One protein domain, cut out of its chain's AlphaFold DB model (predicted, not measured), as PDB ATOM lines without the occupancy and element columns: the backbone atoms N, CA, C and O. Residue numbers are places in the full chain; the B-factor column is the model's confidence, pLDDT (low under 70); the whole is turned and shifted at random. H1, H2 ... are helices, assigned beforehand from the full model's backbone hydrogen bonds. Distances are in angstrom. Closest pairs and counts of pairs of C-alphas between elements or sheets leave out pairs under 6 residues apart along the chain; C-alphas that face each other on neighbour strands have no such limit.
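Overview. This is residues 4 to 120 of the 132 residues of an uncharacterized protein of Aeromonas sp. ASNIH1 (UniProt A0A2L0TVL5). What does the model look like at first sight? The longest helix, H5, folds back along H4 as a helical hairpin, and on its other side H4 packs across two more helices, H1 and H2, which also cross each other. The four-residue H3 sits near the last residues of H5, and from it the long link of residues 57 to 80 runs back towards the beginning of H1 before it turns to H4. What is it built of, and how large is it? The printed part has 117 residues with five named helices, in the order H1, H2, H3, H4, H5, and no named strand, and its class is all helix. The whole is compact, with a radius of gyration of the C-alphas of 14.3 A and spans of 45 by 31 by 21 A.

Along the chain. Where is the longest helix? H5 holds residues 98 to 119, 22 residues and 30.7 A from first to last C-alpha. It begins at C-alpha 98 at (78.840, 75.853, 117.526) and ends at C-alpha 119 at (65.666, 98.106, 100.955). Which helix comes just before it? H4, residues 81 to 95, is 20.9 A long, and its first C-alpha, that of Val 81, is at (78.500, 90.034, 103.467). Where are the other three? H2 holds residues 29 to 47 and measures 27.0 A. H1 holds residues 4 to 13, measures 14.5 A and begins at C-alpha 4 at (83.626, 83.934, 93.180). H3 is a helix of four residues, 53 to 56.

Arrangement. How does H5 stand to its partner? H5 and H4 touch along 26 pairs of C-alphas within 8 A, the closest being those of Arg 89 and Gly 104, 4.7 A apart. They run opposite ways at a shallow tilt of 28 degrees and form a helical hairpin. What else does H4, the hub, touch? H4 touches H2 at a steep tilt of 56 degrees, opposite ways, with residues 37 to 45 of H2 alone; the closest C-alphas are those of Ala 37 and Ala 87, 5.2 A apart. H4 touches H1 at a steep tilt of 53 degrees, the same way, and the closest C-alphas, those of Leu 10 and Val 84, are 5.6 A apart. How do the remaining helices stand? H1 and H2 touch with residues 34 to 38 of H2 alone, about perpendicular at 74 degrees, and their closest C-alphas are those of Cys 7 and Tyr 34, 5.5 A apart. H3 touches no helix but is close to H5 without clearly touching it, the closest C-alphas being those of Asp 53 and Tyr 119 at 5.5 A. H2 and H5 are apart, and H1 and H5 are apart, but only just, at 8.3 A. What do the backbones show? In H1, H2 and H5 every O i to N i+4 pair is within hydrogen-bond range, in H4 it is 8 of 11, and H3 is too short for such a pair.

Size, cuts and confidence. How far does it reach? The two C-alphas farthest apart are those of Leu 17 and Asp 58, 45.7 A, and the first and last printed C-alphas, those of Leu 4 and Ile 120, are 27.4 A apart. Which links are long? Those from H1 to H2, with 15 residues, and from H3 to H4, with 24 residues, are long, while those from H2 to H3 and from H4 to H5 are tight. Is there a cut or a place of low confidence? The printed part, residues 4 to 120, has no cut. Its mean pLDDT is 92.7, and no printed residue is under 70.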
ATOM      1  N   LEU A   4      82.347  84.551  92.842       98.06
ATOM      2  CA  LEU A   4      83.626  83.934  93.180       98.06
ATOM      3  C   LEU A   4      84.190  84.483  94.500       98.06
ATOM      4  O   LEU A   4      84.560  83.713  95.390       98.06
ATOM      5  N   GLU A   5      84.201  85.806  94.660       97.88
ATOM      6  CA  GLU A   5      84.719  86.472  95.862       97.88
ATOM      7  C   GLU A   5      83.890  86.129  97.109       97.88
ATOM      8  O   GLU A   5      84.447  85.911  98.186       97.88
ATOM      9  N   LEU A   6      82.566  86.000  96.971       98.25
ATOM     10  CA  LEU A   6      81.679  85.535  98.043       98.25
ATOM     11  C   LEU A   6      82.028  84.113  98.500       98.25
ATOM     12  O   LEU A   6      82.078  83.850  99.704       98.25
ATOM     13  N   CYS A   7      82.297  83.203  97.563       97.69
ATOM     14  CA  CYS A   7      82.684  81.827  97.881       97.69
ATOM     15  C   CYS A   7      84.040  81.774  98.595       97.69
ATOM     16  O   CYS A   7      84.194  81.081  99.603       97.69
ATOM     17  N   GLN A   8      85.016  82.543  98.105       96.62
ATOM     18  CA  GLN A   8      86.335  82.659  98.728       96.62
ATOM     19  C   GLN A   8      86.244  83.272 100.131       96.62
ATOM     20  O   GLN A   8      86.918  82.807 101.053       96.62
ATOM     21  N   ARG A   9      85.371  84.270 100.320       96.56
ATOM     22  CA  ARG A   9      85.120  84.865 101.631       96.56
ATOM     23  C   ARG A   9      84.494  83.861 102.594       96.56
ATOM     24  O   ARG A   9      84.974  83.748 103.716       96.56
ATOM     25  N   LEU A  10      83.480  83.103 102.165       96.19
ATOM     26  CA  LEU A  10      82.866  82.060 102.993       96.19
ATOM     27  C   LEU A  10      83.893  81.026 103.453       96.19
ATOM     28  O   LEU A  10      83.933  80.698 104.636       96.19
ATOM     29  N   ARG A  11      84.759  80.558 102.548       94.88
ATOM     30  CA  ARG A  11      85.852  79.646 102.901       94.88
ATOM     31  C   ARG A  11      86.747  80.229 103.998       94.88
ATOM     32  O   ARG A  11      87.059  79.529 104.960       94.88
ATOM     33  N   ALA A  12      87.143  81.495 103.861       93.88
ATOM     34  CA  ALA A  12      87.978  82.169 104.852       93.88
ATOM     35  C   ALA A  12      87.283  82.270 106.222       93.88
ATOM     36  O   ALA A  12      87.917  82.024 107.244       93.88
ATOM     37  N   GLU A  13      85.977  82.555 106.253       94.00
ATOM     38  CA  GLU A  13      85.202  82.584 107.505       94.00
ATOM     39  C   GLU A  13      85.030  81.195 108.136       94.00
ATOM     40  O   GLU A  13      84.929  81.088 109.356       94.00
ATOM     41  N   CYS A  14      85.065  80.128 107.332       91.75
ATOM     42  CA  CYS A  14      85.117  78.746 107.820       91.75
ATOM     43  C   CYS A  14      86.508  78.336 108.324       91.75
ATOM     44  O   CYS A  14      86.699  77.178 108.683       91.75
ATOM     45  N   GLN A  15      87.482  79.255 108.307       89.25
ATOM     46  CA  GLN A  15      88.872  79.013 108.696       89.25
ATOM     47  C   GLN A  15      89.524  77.851 107.925       89.25
ATOM     48  O   GLN A  15      90.446  77.198 108.416       89.25
ATOM     49  N   ASP A  16      89.069  77.589 106.695       87.38
ATOM     50  CA  ASP A  16      89.632  76.520 105.880       87.38
ATOM     51  C   ASP A  16      90.969  76.955 105.261       87.38
ATOM     52  O   ASP A  16      91.027  77.863 104.425       87.38
ATOM     53  N   LEU A  17      92.036  76.251 105.651       83.69
ATOM     54  CA  LEU A  17      93.417  76.449 105.201       83.69
ATOM     55  C   LEU A  17      93.669  76.045 103.734       83.69
ATOM     56  O   LEU A  17      94.779  76.239 103.240       83.69
ATOM     57  N   GLY A  18      92.682  75.470 103.039       82.81
ATOM     58  CA  GLY A  18      92.776  75.121 101.618       82.81
ATOM     59  C   GLY A  18      92.958  76.323 100.675       82.81
ATOM     60  O   GLY A  18      92.977  77.480 101.090       82.81
ATOM     61  N   SER A  19      93.078  76.059  99.372       82.88
ATOM     62  CA  SER A  19      93.067  77.080  98.315       82.88
ATOM     63  C   SER A  19      91.796  76.990  97.461       82.88
ATOM     64  O   SER A  19      91.125  75.959  97.416       82.88
ATOM     65  N   GLY A  20      91.464  78.089  96.779       84.50
ATOM     66  CA  GLY A  20      90.298  78.192  95.901       84.50
ATOM     67  C   GLY A  20      89.005  78.648  96.601       84.50
ATOM     68  O   GLY A  20      89.058  79.184  97.710       84.50
ATOM     69  N   PRO A  21      87.841  78.484  95.948       91.88
ATOM     70  CA  PRO A  21      87.728  78.194  94.517       91.88
ATOM     71  C   PRO A  21      88.377  79.306  93.667       91.88
ATOM     72  O   PRO A  21      88.313  80.476  94.032       91.88
ATOM     73  N   GLU A  22      89.036  78.943  92.562       95.12
ATOM     74  CA  GLU A  22      89.522  79.899  91.539       95.12
ATOM     75  C   GLU A  22      88.446  80.200  90.484       95.12
ATOM     76  O   GLU A  22      88.516  81.209  89.794       95.12
ATOM     77  N   THR A  23      87.437  79.331  90.401       96.81
ATOM     78  CA  THR A  23      86.208  79.497  89.623       96.81
ATOM     79  C   THR A  23      85.063  78.776  90.339       96.81
ATOM     80  O   THR A  23      85.292  77.798  91.052       96.81
ATOM     81  N   VAL A  24      83.825  79.228  90.167       96.75
ATOM     82  CA  VAL A  24      82.609  78.581  90.676       96.75
ATOM     83  C   VAL A  24      82.130  77.441  89.774       96.75
ATOM     84  O   VAL A  24      81.299  76.629  90.186       96.75
ATOM     85  N   THR A  25      82.664  77.348  88.555       96.81
ATOM     86  CA  THR A  25      82.255  76.344  87.568       96.81
ATOM     87  C   THR A  25      82.981  75.022  87.792       96.81
ATOM     88  O   THR A  25      84.177  74.989  88.084       96.81
ATOM     89  N   GLY A  26      82.256  73.907  87.645       94.25
ATOM     90  CA  GLY A  26      82.832  72.558  87.674       94.25
ATOM     91  C   GLY A  26      83.457  72.156  89.013       94.25
ATOM     92  O   GLY A  26      84.291  71.251  89.049       94.25
ATOM     93  N   GLN A  27      83.090  72.829  90.108       95.25
ATOM     94  CA  GLN A  27      83.619  72.514  91.429       95.25
ATOM     95  C   GLN A  27      83.103  71.162  91.928       95.25
ATOM     96  O   GLN A  27      82.048  70.665  91.542       95.25
ATOM     97  N   THR A  28      83.882  70.539  92.807       94.19
ATOM     98  CA  THR A  28      83.511  69.285  93.471       94.19
ATOM     99  C   THR A  28      83.916  69.332  94.942       94.19
ATOM    100  O   THR A  28      84.629  70.239  95.384       94.19
ATOM    101  N   GLY A  29      83.431  68.368  95.727       92.25
ATOM    102  CA  GLY A  29      83.798  68.228  97.134       92.25
ATOM    103  C   GLY A  29      83.500  69.489  97.949       92.25
ATOM    104  O   GLY A  29      82.382  69.998  97.950       92.25
ATOM    105  N   ARG A  30      84.507  69.990  98.666       91.12
ATOM    106  CA  ARG A  30      84.346  71.122  99.586       91.12
ATOM    107  C   ARG A  30      84.079  72.449  98.873       91.12
ATOM    108  O   ARG A  30      83.209  73.190  99.314       91.12
ATOM    109  N   ASN A  31      84.746  72.718  97.750       94.56
ATOM    110  CA  ASN A  31      84.521  73.954  96.993       94.56
ATOM    111  C   ASN A  31      83.095  74.030  96.448       94.56
ATOM    112  O   ASN A  31      82.476  75.089  96.512       94.56
ATOM    113  N   GLN A  32      82.543  72.896  96.003       95.69
ATOM    114  CA  GLN A  32      81.144  72.822  95.582       95.69
ATOM    115  C   GLN A  32      80.192  73.198  96.724       95.69
ATOM    116  O   GLN A  32      79.240  73.938  96.502       95.69
ATOM    117  N   ARG A  33      80.484  72.774  97.964       94.62
ATOM    118  CA  ARG A  33      79.679  73.155  99.137       94.62
ATOM    119  C   ARG A  33      79.667  74.668  99.358       94.62
ATOM    120  O   ARG A  33      78.607  75.205  99.657       94.62
ATOM    121  N   TYR A  34      80.793  75.365  99.177       95.62
ATOM    122  CA  TYR A  34      80.832  76.832  99.291       95.62
ATOM    123  C   TYR A  34      80.018  77.520  98.192       95.62
ATOM    124  O   TYR A  34      79.232  78.422  98.484       95.62
ATOM    125  N   VAL A  35      80.173  77.058  96.948       97.56
ATOM    126  CA  VAL A  35      79.432  77.558  95.780       97.56
ATOM    127  C   VAL A  35      77.924  77.404  95.989       97.56
ATOM    128  O   VAL A  35      77.172  78.371  95.850       97.56
ATOM    129  N   ASP A  36      77.479  76.212  96.385       97.06
ATOM    130  CA  ASP A  36      76.064  75.928  96.619       97.06
ATOM    131  C   ASP A  36      75.523  76.701  97.825       97.06
ATOM    132  O   ASP A  36      74.446  77.293  97.739       97.06
ATOM    133  N   ALA A  37      76.286  76.791  98.917       96.94
ATOM    134  CA  ALA A  37      75.875  77.525 100.110       96.94
ATOM    135  C   ALA A  37      75.648  79.016  99.826       96.94
ATOM    136  O   ALA A  37      74.640  79.568 100.277       96.94
ATOM    137  N   ILE A  38      76.532  79.671  99.062       98.06
ATOM    138  CA  ILE A  38      76.343  81.070  98.656       98.06
ATOM    139  C   ILE A  38      75.134  81.205  97.728       98.06
ATOM    140  O   ILE A  38      74.271  82.049  97.986       98.06
ATOM    141  N   ARG A  39      75.024  80.355  96.696       97.88
ATOM    142  CA  ARG A  39      73.909  80.408  95.737       97.88
ATOM    143  C   ARG A  39      72.560  80.258  96.438       97.88
ATOM    144  O   ARG A  39      71.673  81.093  96.263       97.88
ATOM    145  N   GLU A  40      72.410  79.237  97.277       96.75
ATOM    146  CA  GLU A  40      71.183  79.013  98.046       96.75
ATOM    147  C   GLU A  40      70.890  80.144  99.028       96.75
ATOM    148  O   GLU A  40      69.730  80.482  99.263       96.75
ATOM    149  N   SER A  41      71.925  80.704  99.652       97.56
ATOM    150  CA  SER A  41      71.755  81.770 100.638       97.56
ATOM    151  C   SER A  41      71.290  83.060  99.992       97.56
ATOM    152  O   SER A  41      70.470  83.759 100.589       97.56
ATOM    153  N   TRP A  42      71.749  83.339  98.771       97.44
ATOM    154  CA  TRP A  42      71.260  84.465  97.994       97.44
ATOM    155  C   TRP A  42      69.800  84.282  97.594       97.44
ATOM    156  O   TRP A  42      68.981  85.160  97.856       97.44
ATOM    157  N   VAL A  43      69.443  83.117  97.044       96.06
ATOM    158  CA  VAL A  43      68.046  82.800  96.708       96.06
ATOM    159  C   VAL A  43      67.158  82.925  97.945       96.06
ATOM    160  O   VAL A  43      66.144  83.614  97.908       96.06
ATOM    161  N   LYS A  44      67.570  82.340  99.077       95.06
ATOM    162  CA  LYS A  44      66.803  82.383 100.328       95.06
ATOM    163  C   LYS A  44      66.604  83.802 100.858       95.06
ATOM    164  O   LYS A  44      65.564  84.074 101.445       95.06
ATOM    165  N   LEU A  45      67.582  84.688 100.698       95.06
ATOM    166  CA  LEU A  45      67.463  86.079 101.133       95.06
ATOM    167  C   LEU A  45      66.463  86.846 100.261       95.06
ATOM    168  O   LEU A  45      65.591  87.535 100.791       95.06
ATOM    169  N   GLN A  46      66.540  86.657  98.944       93.81
ATOM    170  CA  GLN A  46      65.601  87.257  97.998       93.81
ATOM    171  C   GLN A  46      64.167  86.790  98.252       93.81
ATOM    172  O   GLN A  46      63.259  87.608  98.328       93.81
ATOM    173  N   THR A  47      63.961  85.484  98.433       92.88
ATOM    174  CA  THR A  47      62.624  84.901  98.625       92.88
ATOM    175  C   THR A  47      62.150  84.923 100.077       92.88
ATOM    176  O   THR A  47      61.011  84.563 100.359       92.88
ATOM    177  N   GLY A  48      63.025  85.274 101.022       90.88
ATOM    178  CA  GLY A  48      62.723  85.277 102.455       90.88
ATOM    179  C   GLY A  48      61.758  86.385 102.865       90.88
ATOM    180  O   GLY A  48      61.147  86.301 103.928       90.88
ATOM    181  N   ARG A  49      61.600  87.400 102.013       88.62
ATOM    182  CA  ARG A  49      60.597  88.450 102.148       88.62
ATOM    183  C   ARG A  49      59.995  88.775 100.789       88.62
ATOM    184  O   ARG A  49      60.676  88.704  99.773       88.62
ATOM    185  N   SER A  50      58.723  89.144 100.786       85.19
ATOM    186  CA  SER A  50      57.990  89.535  99.577       85.19
ATOM    187  C   SER A  50      57.879  91.050  99.396       85.19
ATOM    188  O   SER A  50      57.337  91.487  98.392       85.19
ATOM    189  N   ASP A  51      58.329  91.837 100.373       87.81
ATOM    190  CA  ASP A  51      58.171  93.294 100.460       87.81
ATOM    191  C   ASP A  51      59.495  94.045 100.274       87.81
ATOM    192  O   ASP A  51      59.674  95.154 100.768       87.81
ATOM    193  N   TRP A  52      60.448  93.420  99.586       90.19
ATOM    194  CA  TRP A  52      61.665  94.098  99.174       90.19
ATOM    195  C   TRP A  52      61.344  95.156  98.118       90.19
ATOM    196  O   TRP A  52      60.808  94.816  97.066       90.19
ATOM    197  N   ASP A  53      61.764  96.403  98.328       87.62
ATOM    198  CA  ASP A  53      61.478  97.511  97.404       87.62
ATOM    199  C   ASP A  53      61.978  97.232  95.976       87.62
ATOM    200  O   ASP A  53      61.353  97.622  94.996       87.62
ATOM    201  N   TRP A  54      63.093  96.512  95.835       83.75
ATOM    202  CA  TRP A  54      63.652  96.126  94.536       83.75
ATOM    203  C   TRP A  54      62.887  94.973  93.852       83.75
ATOM    204  O   TRP A  54      63.024  94.794  92.641       83.75
ATOM    205  N   LEU A  55      62.065  94.215  94.594       84.06
ATOM    206  CA  LEU A  55      61.099  93.248  94.046       84.06
ATOM    207  C   LEU A  55      59.747  93.888  93.739       84.06
ATOM    208  O   LEU A  55      59.065  93.440  92.823       84.06
ATOM    209  N   THR A  56      59.324  94.876  94.528       83.31
ATOM    210  CA  THR A  56      57.944  95.388  94.509       83.31
ATOM    211  C   THR A  56      57.797  96.792  93.939       83.31
ATOM    212  O   THR A  56      56.671  97.270  93.819       83.31
ATOM    213  N   GLY A  57      58.899  97.474  93.630       78.75
ATOM    214  CA  GLY A  57      58.880  98.814  93.054       78.75
ATOM    215  C   GLY A  57      58.291  98.855  91.642       78.75
ATOM    216  O   GLY A  57      57.973  97.830  91.044       78.75
ATOM    217  N   ASP A  58      58.200 100.060  91.077       77.38
ATOM    218  CA  ASP A  58      57.591 100.300  89.757       77.38
ATOM    219  C   ASP A  58      58.268  99.521  88.616       77.38
ATOM    220  O   ASP A  58      57.660  99.251  87.580       77.38
ATOM    221  N   THR A  59      59.539  99.153  88.793       81.88
ATOM    222  CA  THR A  59      60.276  98.249  87.902       81.88
ATOM    223  C   THR A  59      60.819  97.072  88.716       81.88
ATOM    224  O   THR A  59      61.946  97.140  89.210       81.88
ATOM    225  N   PRO A  60      60.022  96.000  88.887       81.50
ATOM    226  CA  PRO A  60      60.434  94.810  89.621       81.50
ATOM    227  C   PRO A  60      61.687  94.172  89.027       81.50
ATOM    228  O   PRO A  60      61.756  93.915  87.822       81.50
ATOM    229  N   THR A  61      62.659  93.853  89.878       87.44
ATOM    230  CA  THR A  61      63.813  93.040  89.483       87.44
ATOM    231  C   THR A  61      63.451  91.562  89.601       87.44
ATOM    232  O   THR A  61      62.927  91.121  90.622       87.44
ATOM    233  N   ALA A  62      63.715  90.779  88.554       89.06
ATOM    234  CA  ALA A  62      63.521  89.332  88.603       89.06
ATOM    235  C   ALA A  62      64.490  88.676  89.601       89.06
ATOM    236  O   ALA A  62      65.604  89.155  89.805       89.06
ATOM    237  N   LEU A  63      64.080  87.545  90.185       92.31
ATOM    238  CA  LEU A  63      64.948  86.760  91.064       92.31
ATOM    239  C   LEU A  63      66.233  86.364  90.329       92.31
ATOM    240  O   LEU A  63      66.185  85.766  89.252       92.31
ATOM    241  N   GLN A  64      67.378  86.664  90.934       94.94
ATOM    242  CA  GLN A  64      68.686  86.326  90.384       94.94
ATOM    243  C   GLN A  64      69.174  84.999  90.953       94.94
ATOM    244  O   GLN A  64      69.116  84.753  92.160       94.94
ATOM    245  N   VAL A  65      69.753  84.177  90.089       96.06
ATOM    246  CA  VAL A  65      70.554  83.018  90.479       96.06
ATOM    247  C   VAL A  65      71.992  83.305  90.065       96.06
ATOM    248  O   VAL A  65      72.220  83.678  88.923       96.06
ATOM    249  N   LEU A  66      72.942  83.158  90.993       97.31
ATOM    250  CA  LEU A  66      74.367  83.321  90.694       97.31
ATOM    251  C   LEU A  66      74.892  82.040  90.031       97.31
ATOM    252  O   LEU A  66      74.774  80.940  90.595       97.31
ATOM    253  N   THR A  67      75.446  82.188  88.837       96.81
ATOM    254  CA  THR A  67      75.916  81.105  87.968       96.81
ATOM    255  C   THR A  67      77.392  81.236  87.621       96.81
ATOM    256  O   THR A  67      78.107  80.244  87.740       96.81
ATOM    257  N   ASP A  68      77.847  82.441  87.282       97.69
ATOM    258  CA  ASP A  68      79.183  82.708  86.751       97.69
ATOM    259  C   ASP A  68      80.062  83.469  87.751       97.69
ATOM    260  O   ASP A  68      79.578  84.150  88.655       97.69
ATOM    261  N   ASP A  69      81.384  83.391  87.570       97.75
ATOM    262  CA  ASP A  69      82.376  83.978  88.487       97.75
ATOM    263  C   ASP A  69      82.170  85.478  88.729       97.75
ATOM    264  O   ASP A  69      82.341  85.961  89.851       97.75
ATOM    265  N   ALA A  70      81.804  86.199  87.668       97.88
ATOM    266  CA  ALA A  70      81.620  87.646  87.667       97.88
ATOM    267  C   ALA A  70      80.219  88.086  88.121       97.88
ATOM    268  O   ALA A  70      79.978  89.290  88.259       97.88
ATOM    269  N   ASP A  71      79.300  87.146  88.370       98.12
ATOM    270  CA  ASP A  71      77.951  87.495  88.797       98.12
ATOM    271  C   ASP A  71      78.003  88.262  90.109       98.12
ATOM    272  O   ASP A  71      78.691  87.893  91.060       98.12
ATOM    273  N   THR A  72      77.259  89.357  90.161       97.19
ATOM    274  CA  THR A  72      77.225  90.244  91.318       97.19
ATOM    275  C   THR A  72      75.786  90.310  91.824       97.19
ATOM    276  O   THR A  72      74.889  90.555  91.009       97.19
ATOM    277  N   PRO A  73      75.529  90.070  93.127       96.12
ATOM    278  CA  PRO A  73      74.206  90.274  93.709       96.12
ATOM    279  C   PRO A  73      73.686  91.676  93.387       96.12
ATOM    280  O   PRO A  73      74.429  92.643  93.522       96.12
ATOM    281  N   PHE A  74      72.420  91.823  92.998       91.69
ATOM    282  CA  PHE A  74      71.838  93.139  92.663       91.69
ATOM    283  C   PHE A  74      71.515  94.008  93.908       91.69
ATOM    284  O   PHE A  74      70.637  94.868  93.882       91.69
ATOM    285  N   ILE A  75      72.240  93.806  95.008       92.69
ATOM    286  CA  ILE A  75      72.244  94.674  96.190       92.69
ATOM    287  C   ILE A  75      73.544  95.482  96.217       92.69
ATOM    288  O   ILE A  75      74.473  95.222  95.466       92.69
ATOM    289  N   ASP A  76      73.602  96.507  97.059       94.62
ATOM    290  CA  ASP A  76      74.814  97.298  97.245       94.62
ATOM    291  C   ASP A  76      75.906  96.420  97.877       94.62
ATOM    292  O   ASP A  76      75.649  95.649  98.811       94.62
ATOM    293  N   GLU A  77      77.126  96.558  97.355       95.44
ATOM    294  CA  GLU A  77      78.304  95.798  97.757       95.44
ATOM    295  C   GLU A  77      78.526  95.811  99.271       95.44
ATOM    296  O   GLU A  77      78.903  94.783  99.845       95.44
ATOM    297  N   ALA A  78      78.213  96.930  99.933       95.44
ATOM    298  CA  ALA A  78      78.321  97.068 101.382       95.44
ATOM    299  C   ALA A  78      77.519  96.006 102.157       95.44
ATOM    300  O   ALA A  78      77.874  95.670 103.286       95.44
ATOM    301  N   TYR A  79      76.459  95.451 101.560       96.75
ATOM    302  CA  TYR A  79      75.607  94.444 102.189       96.75
ATOM    303  C   TYR A  79      75.878  93.021 101.714       96.75
ATOM    304  O   TYR A  79      75.298  92.102 102.277       96.75
ATOM    305  N   HIS A  80      76.768  92.783 100.744       97.62
ATOM    306  CA  HIS A  80      77.008  91.434 100.201       97.62
ATOM    307  C   HIS A  80      77.416  90.417 101.277       97.62
ATOM    308  O   HIS A  80      77.096  89.233 101.177       97.62
ATOM    309  N   VAL A  81      78.072  90.879 102.345       97.50
ATOM    310  CA  VAL A  81      78.500  90.034 103.467       97.50
ATOM    311  C   VAL A  81      77.331  89.338 104.179       97.50
ATOM    312  O   VAL A  81      77.504  88.248 104.716       97.50
ATOM    313  N   VAL A  82      76.110  89.887 104.114       97.56
ATOM    314  CA  VAL A  82      74.915  89.233 104.674       97.56
ATOM    315  C   VAL A  82      74.670  87.855 104.045       97.56
ATOM    316  O   VAL A  82      74.199  86.937 104.716       97.56
ATOM    317  N   ILE A  83      75.028  87.689 102.766       98.00
ATOM    318  CA  ILE A  83      74.910  86.424 102.034       98.00
ATOM    319  C   ILE A  83      75.910  85.416 102.602       98.00
ATOM    320  O   ILE A  83      75.551  84.260 102.823       98.00
ATOM    321  N   VAL A  84      77.134  85.871 102.897       97.88
ATOM    322  CA  VAL A  84      78.191  85.052 103.508       97.88
ATOM    323  C   VAL A  84      77.764  84.568 104.887       97.88
ATOM    324  O   VAL A  84      77.838  83.373 105.151       97.88
ATOM    325  N   TRP A  85      77.256  85.451 105.751       97.38
ATOM    326  CA  TRP A  85      76.823  85.060 107.097       97.38
ATOM    327  C   TRP A  85      75.620  84.118 107.081       97.38
ATOM    328  O   TRP A  85      75.577  83.147 107.838       97.38
ATOM    329  N   ASN A  86      74.677  84.335 106.157       96.31
ATOM    330  CA  ASN A  86      73.563  83.411 105.957       96.31
ATOM    331  C   ASN A  86      74.033  82.028 105.474       96.31
ATOM    332  O   ASN A  86      73.469  81.013 105.883       96.31
ATOM    333  N   ALA A  87      75.064  81.982 104.629       97.00
ATOM    334  CA  ALA A  87      75.661  80.734 104.170       97.00
ATOM    335  C   ALA A  87      76.434  80.028 105.286       97.00
ATOM    336  O   ALA A  87      76.237  78.829 105.490       97.00
ATOM    337  N   LEU A  88      77.246  80.770 106.047       95.62
ATOM    338  CA  LEU A  88      78.039  80.247 107.156       95.62
ATOM    339  C   LEU A  88      77.141  79.581 108.196       95.62
ATOM    340  O   LEU A  88      77.300  78.394 108.455       95.62
ATOM    341  N   ARG A  89      76.143  80.295 108.731       93.06
ATOM    342  CA  ARG A  89      75.261  79.738 109.770       93.06
ATOM    343  C   ARG A  89      74.534  78.471 109.296       93.06
ATOM    344  O   ARG A  89      74.414  77.517 110.053       93.06
ATOM    345  N   LYS A  90      74.101  78.417 108.025       90.31
ATOM    346  CA  LYS A  90      73.445  77.234 107.439       90.31
ATOM    347  C   LYS A  90      74.407  76.054 107.313       90.31
ATOM    348  O   LYS A  90      74.032  74.925 107.614       90.31
ATOM    349  N   MET A  91      75.619  76.308 106.833       91.31
ATOM    350  CA  MET A  91      76.610  75.265 106.585       91.31
ATOM    351  C   MET A  91      77.200  74.724 107.890       91.31
ATOM    352  O   MET A  91      77.320  73.509 108.035       91.31
ATOM    353  N   SER A  92      77.477  75.589 108.868       87.38
ATOM    354  CA  SER A  92      78.057  75.214 110.164       87.38
ATOM    355  C   SER A  92      77.153  74.299 110.991       87.38
ATOM    356  O   SER A  92      77.660  73.478 111.753       87.38
ATOM    357  N   ILE A  93      75.827  74.354 110.797       80.50
ATOM    358  CA  ILE A  93      74.884  73.394 111.403       80.50
ATOM    359  C   ILE A  93      75.227  71.959 110.991       80.50
ATOM    360  O   ILE A  93      75.201  71.057 111.824       80.50
ATOM    361  N   SER A  94      75.584  71.743 109.721       80.81
ATOM    362  CA  SER A  94      75.949  70.408 109.225       80.81
ATOM    363  C   SER A  94      77.279  69.895 109.784       80.81
ATOM    364  O   SER A  94      77.521  68.692 109.769       80.81
ATOM    365  N   GLU A  95      78.121  70.795 110.295       80.88
ATOM    366  CA  GLU A  95      79.456  70.493 110.821       80.88
ATOM    367  C   GLU A  95      79.509  70.521 112.356       80.88
ATOM    368  O   GLU A  95      80.562  70.260 112.930       80.88
ATOM    369  N   LEU A  96      78.382  70.812 113.024       78.38
ATOM    370  CA  LEU A  96      78.279  70.971 114.483       78.38
ATOM    371  C   LEU A  96      79.319  71.953 115.063       78.38
ATOM    372  O   LEU A  96      79.767  71.815 116.199       78.38
ATOM    373  N   ALA A  97      79.694  72.968 114.281       87.62
ATOM    374  CA  ALA A  97      80.658  73.989 114.674       87.62
ATOM    375  C   ALA A  97      79.953  75.135 115.422       87.62
ATOM    376  O   ALA A  97      79.661  76.181 114.841       87.62
ATOM    377  N   GLU A  98      79.651  74.929 116.709       88.31
ATOM    378  CA  GLU A  98      78.840  75.853 117.526       88.31
ATOM    379  C   GLU A  98      79.358  77.298 117.535       88.31
ATOM    380  O   GLU A  98      78.567  78.232 117.411       88.31
ATOM    381  N   GLU A  99      80.675  77.504 117.597       91.19
ATOM    382  CA  GLU A  99      81.281  78.843 117.552       91.19
ATOM    383  C   GLU A  99      80.925  79.596 116.259       91.19
ATOM    384  O   GLU A  99      80.513  80.758 116.294       91.19
ATOM    385  N   LEU A 100      81.023  78.917 115.110       92.12
ATOM    386  CA  LEU A 100      80.704  79.501 113.808       92.12
ATOM    387  C   LEU A 100      79.202  79.733 113.640       92.12
ATOM    388  O   LEU A 100      78.809  80.668 112.944       92.12
ATOM    389  N   ILE A 101      78.363  78.906 114.271       91.75
ATOM    390  CA  ILE A 101      76.910  79.111 114.299       91.75
ATOM    391  C   ILE A 101      76.585  80.383 115.082       91.75
ATOM    392  O   ILE A 101      75.891  81.247 114.554       91.75
ATOM    393  N   LEU A 102      77.113  80.528 116.301       93.31
ATOM    394  CA  LEU A 102      76.857  81.694 117.152       93.31
ATOM    395  C   LEU A 102      77.308  82.991 116.479       93.31
ATOM    396  O   LEU A 102      76.531  83.940 116.381       93.31
ATOM    397  N   ARG A 103      78.536  83.007 115.949       93.38
ATOM    398  CA  ARG A 103      79.062  84.155 115.200       93.38
ATOM    399  C   ARG A 103      78.242  84.435 113.942       93.38
ATOM    400  O   ARG A 103      77.928  85.586 113.658       93.38
ATOM    401  N   GLY A 104      77.895  83.392 113.189       94.00
ATOM    402  CA  GLY A 104      77.113  83.513 111.963       94.00
ATOM    403  C   GLY A 104      75.716  84.088 112.201       94.00
ATOM    404  O   GLY A 104      75.263  84.898 111.400       94.00
ATOM    405  N   GLU A 105      75.047  83.707 113.291       94.12
ATOM    406  CA  GLU A 105      73.738  84.257 113.669       94.12
ATOM    407  C   GLU A 105      73.827  85.733 114.094       94.12
ATOM    408  O   GLU A 105      73.025  86.538 113.620       94.12
ATOM    409  N   ASP A 106      74.806  86.112 114.923       96.12
ATOM    410  CA  ASP A 106      74.978  87.500 115.393       96.12
ATOM    411  C   ASP A 106      75.284  88.473 114.240       96.12
ATOM    412  O   ASP A 106      74.601  89.488 114.037       96.12
ATOM    413  N   GLU A 107      76.257  88.111 113.405       96.88
ATOM    414  CA  GLU A 107      76.629  88.897 112.233       96.88
ATOM    415  C   GLU A 107      75.483  88.947 111.215       96.88
ATOM    416  O   GLU A 107      75.137  90.019 110.706       96.88
ATOM    417  N   PHE A 108      74.823  87.813 110.944       96.88
ATOM    418  CA  PHE A 108      73.671  87.795 110.045       96.88
ATOM    419  C   PHE A 108      72.557  88.716 110.550       96.88
ATOM    420  O   PHE A 108      72.028  89.493 109.758       96.88
ATOM    421  N   ALA A 109      72.225  88.687 111.842       96.75
ATOM    422  CA  ALA A 109      71.186  89.539 112.414       96.75
ATOM    423  C   ALA A 109      71.504  91.032 112.235       96.75
ATOM    424  O   ALA A 109      70.634  91.814 111.823       96.75
ATOM    425  N   THR A 110      72.758  91.422 112.476       96.56
ATOM    426  CA  THR A 110      73.233  92.799 112.297       96.56
ATOM    427  C   THR A 110      73.100  93.245 110.843       96.56
ATOM    428  O   THR A 110      72.410  94.228 110.542       96.56
ATOM    429  N   TRP A 111      73.694  92.497 109.915       97.00
ATOM    430  CA  TRP A 111      73.716  92.863 108.500       97.00
ATOM    431  C   TRP A 111      72.342  92.768 107.838       97.00
ATOM    432  O   TRP A 111      71.977  93.640 107.050       97.00
ATOM    433  N   HIS A 112      71.535  91.773 108.204       95.44
ATOM    434  CA  HIS A 112      70.165  91.631 107.717       95.44
ATOM    435  C   HIS A 112      69.277  92.795 108.170       95.44
ATOM    436  O   HIS A 112      68.463  93.293 107.393       95.44
ATOM    437  N   THR A 113      69.463  93.287 109.399       94.75
ATOM    438  CA  THR A 113      68.758  94.479 109.889       94.75
ATOM    439  C   THR A 113      69.125  95.720 109.077       94.75
ATOM    440  O   THR A 113      68.242  96.496 108.707       94.75
ATOM    441  N   LEU A 114      70.412  95.917 108.778       94.88
ATOM    442  CA  LEU A 114      70.862  97.043 107.956       94.88
ATOM    443  C   LEU A 114      70.339  96.946 106.516       94.88
ATOM    444  O   LEU A 114      69.871  97.948 105.977       94.88
ATOM    445  N   LEU A 115      70.342  95.745 105.933       94.31
ATOM    446  CA  LEU A 115      69.760  95.479 104.618       94.31
ATOM    447  C   LEU A 115      68.263  95.817 104.595       94.31
ATOM    448  O   LEU A 115      67.807  96.534 103.708       94.31
ATOM    449  N   CYS A 116      67.505  95.357 105.597       92.88
ATOM    450  CA  CYS A 116      66.083  95.674 105.734       92.88
ATOM    451  C   CYS A 116      65.853  97.184 105.814       92.88
ATOM    452  O   CYS A 116      65.025  97.714 105.087       92.88
ATOM    453  N   LYS A 117      66.616  97.909 106.638       92.00
ATOM    454  CA  LYS A 117      66.494  99.373 106.741       92.00
ATOM    455  C   LYS A 117      66.770 100.100 105.422       92.00
ATOM    456  O   LYS A 117      66.257 101.200 105.236       92.00
ATOM    457  N   LYS A 118      67.606  99.526 104.554       92.00
ATOM    458  CA  LYS A 118      67.994 100.104 103.264       92.00
ATOM    459  C   LYS A 118      66.972  99.837 102.159       92.00
ATOM    460  O   LYS A 118      66.731 100.732 101.358       92.00
ATOM    461  N   TYR A 119      66.442  98.617 102.095       90.69
ATOM    462  CA  TYR A 119      65.666  98.106 100.955       90.69
ATOM    463  C   TYR A 119      64.195  97.850 101.260       90.69
ATOM    464  O   TYR A 119      63.511  97.194 100.477       90.69
ATOM    465  N   ILE A 120      63.728  98.315 102.411       88.06
ATOM    466  CA  ILE A 120      62.326  98.258 102.781       88.06
ATOM    467  C   ILE A 120      61.909  99.678 103.074       88.06
ATOM    468  O   ILE A 120      62.428 100.322 103.996       88.06
TER     469      ILE A 120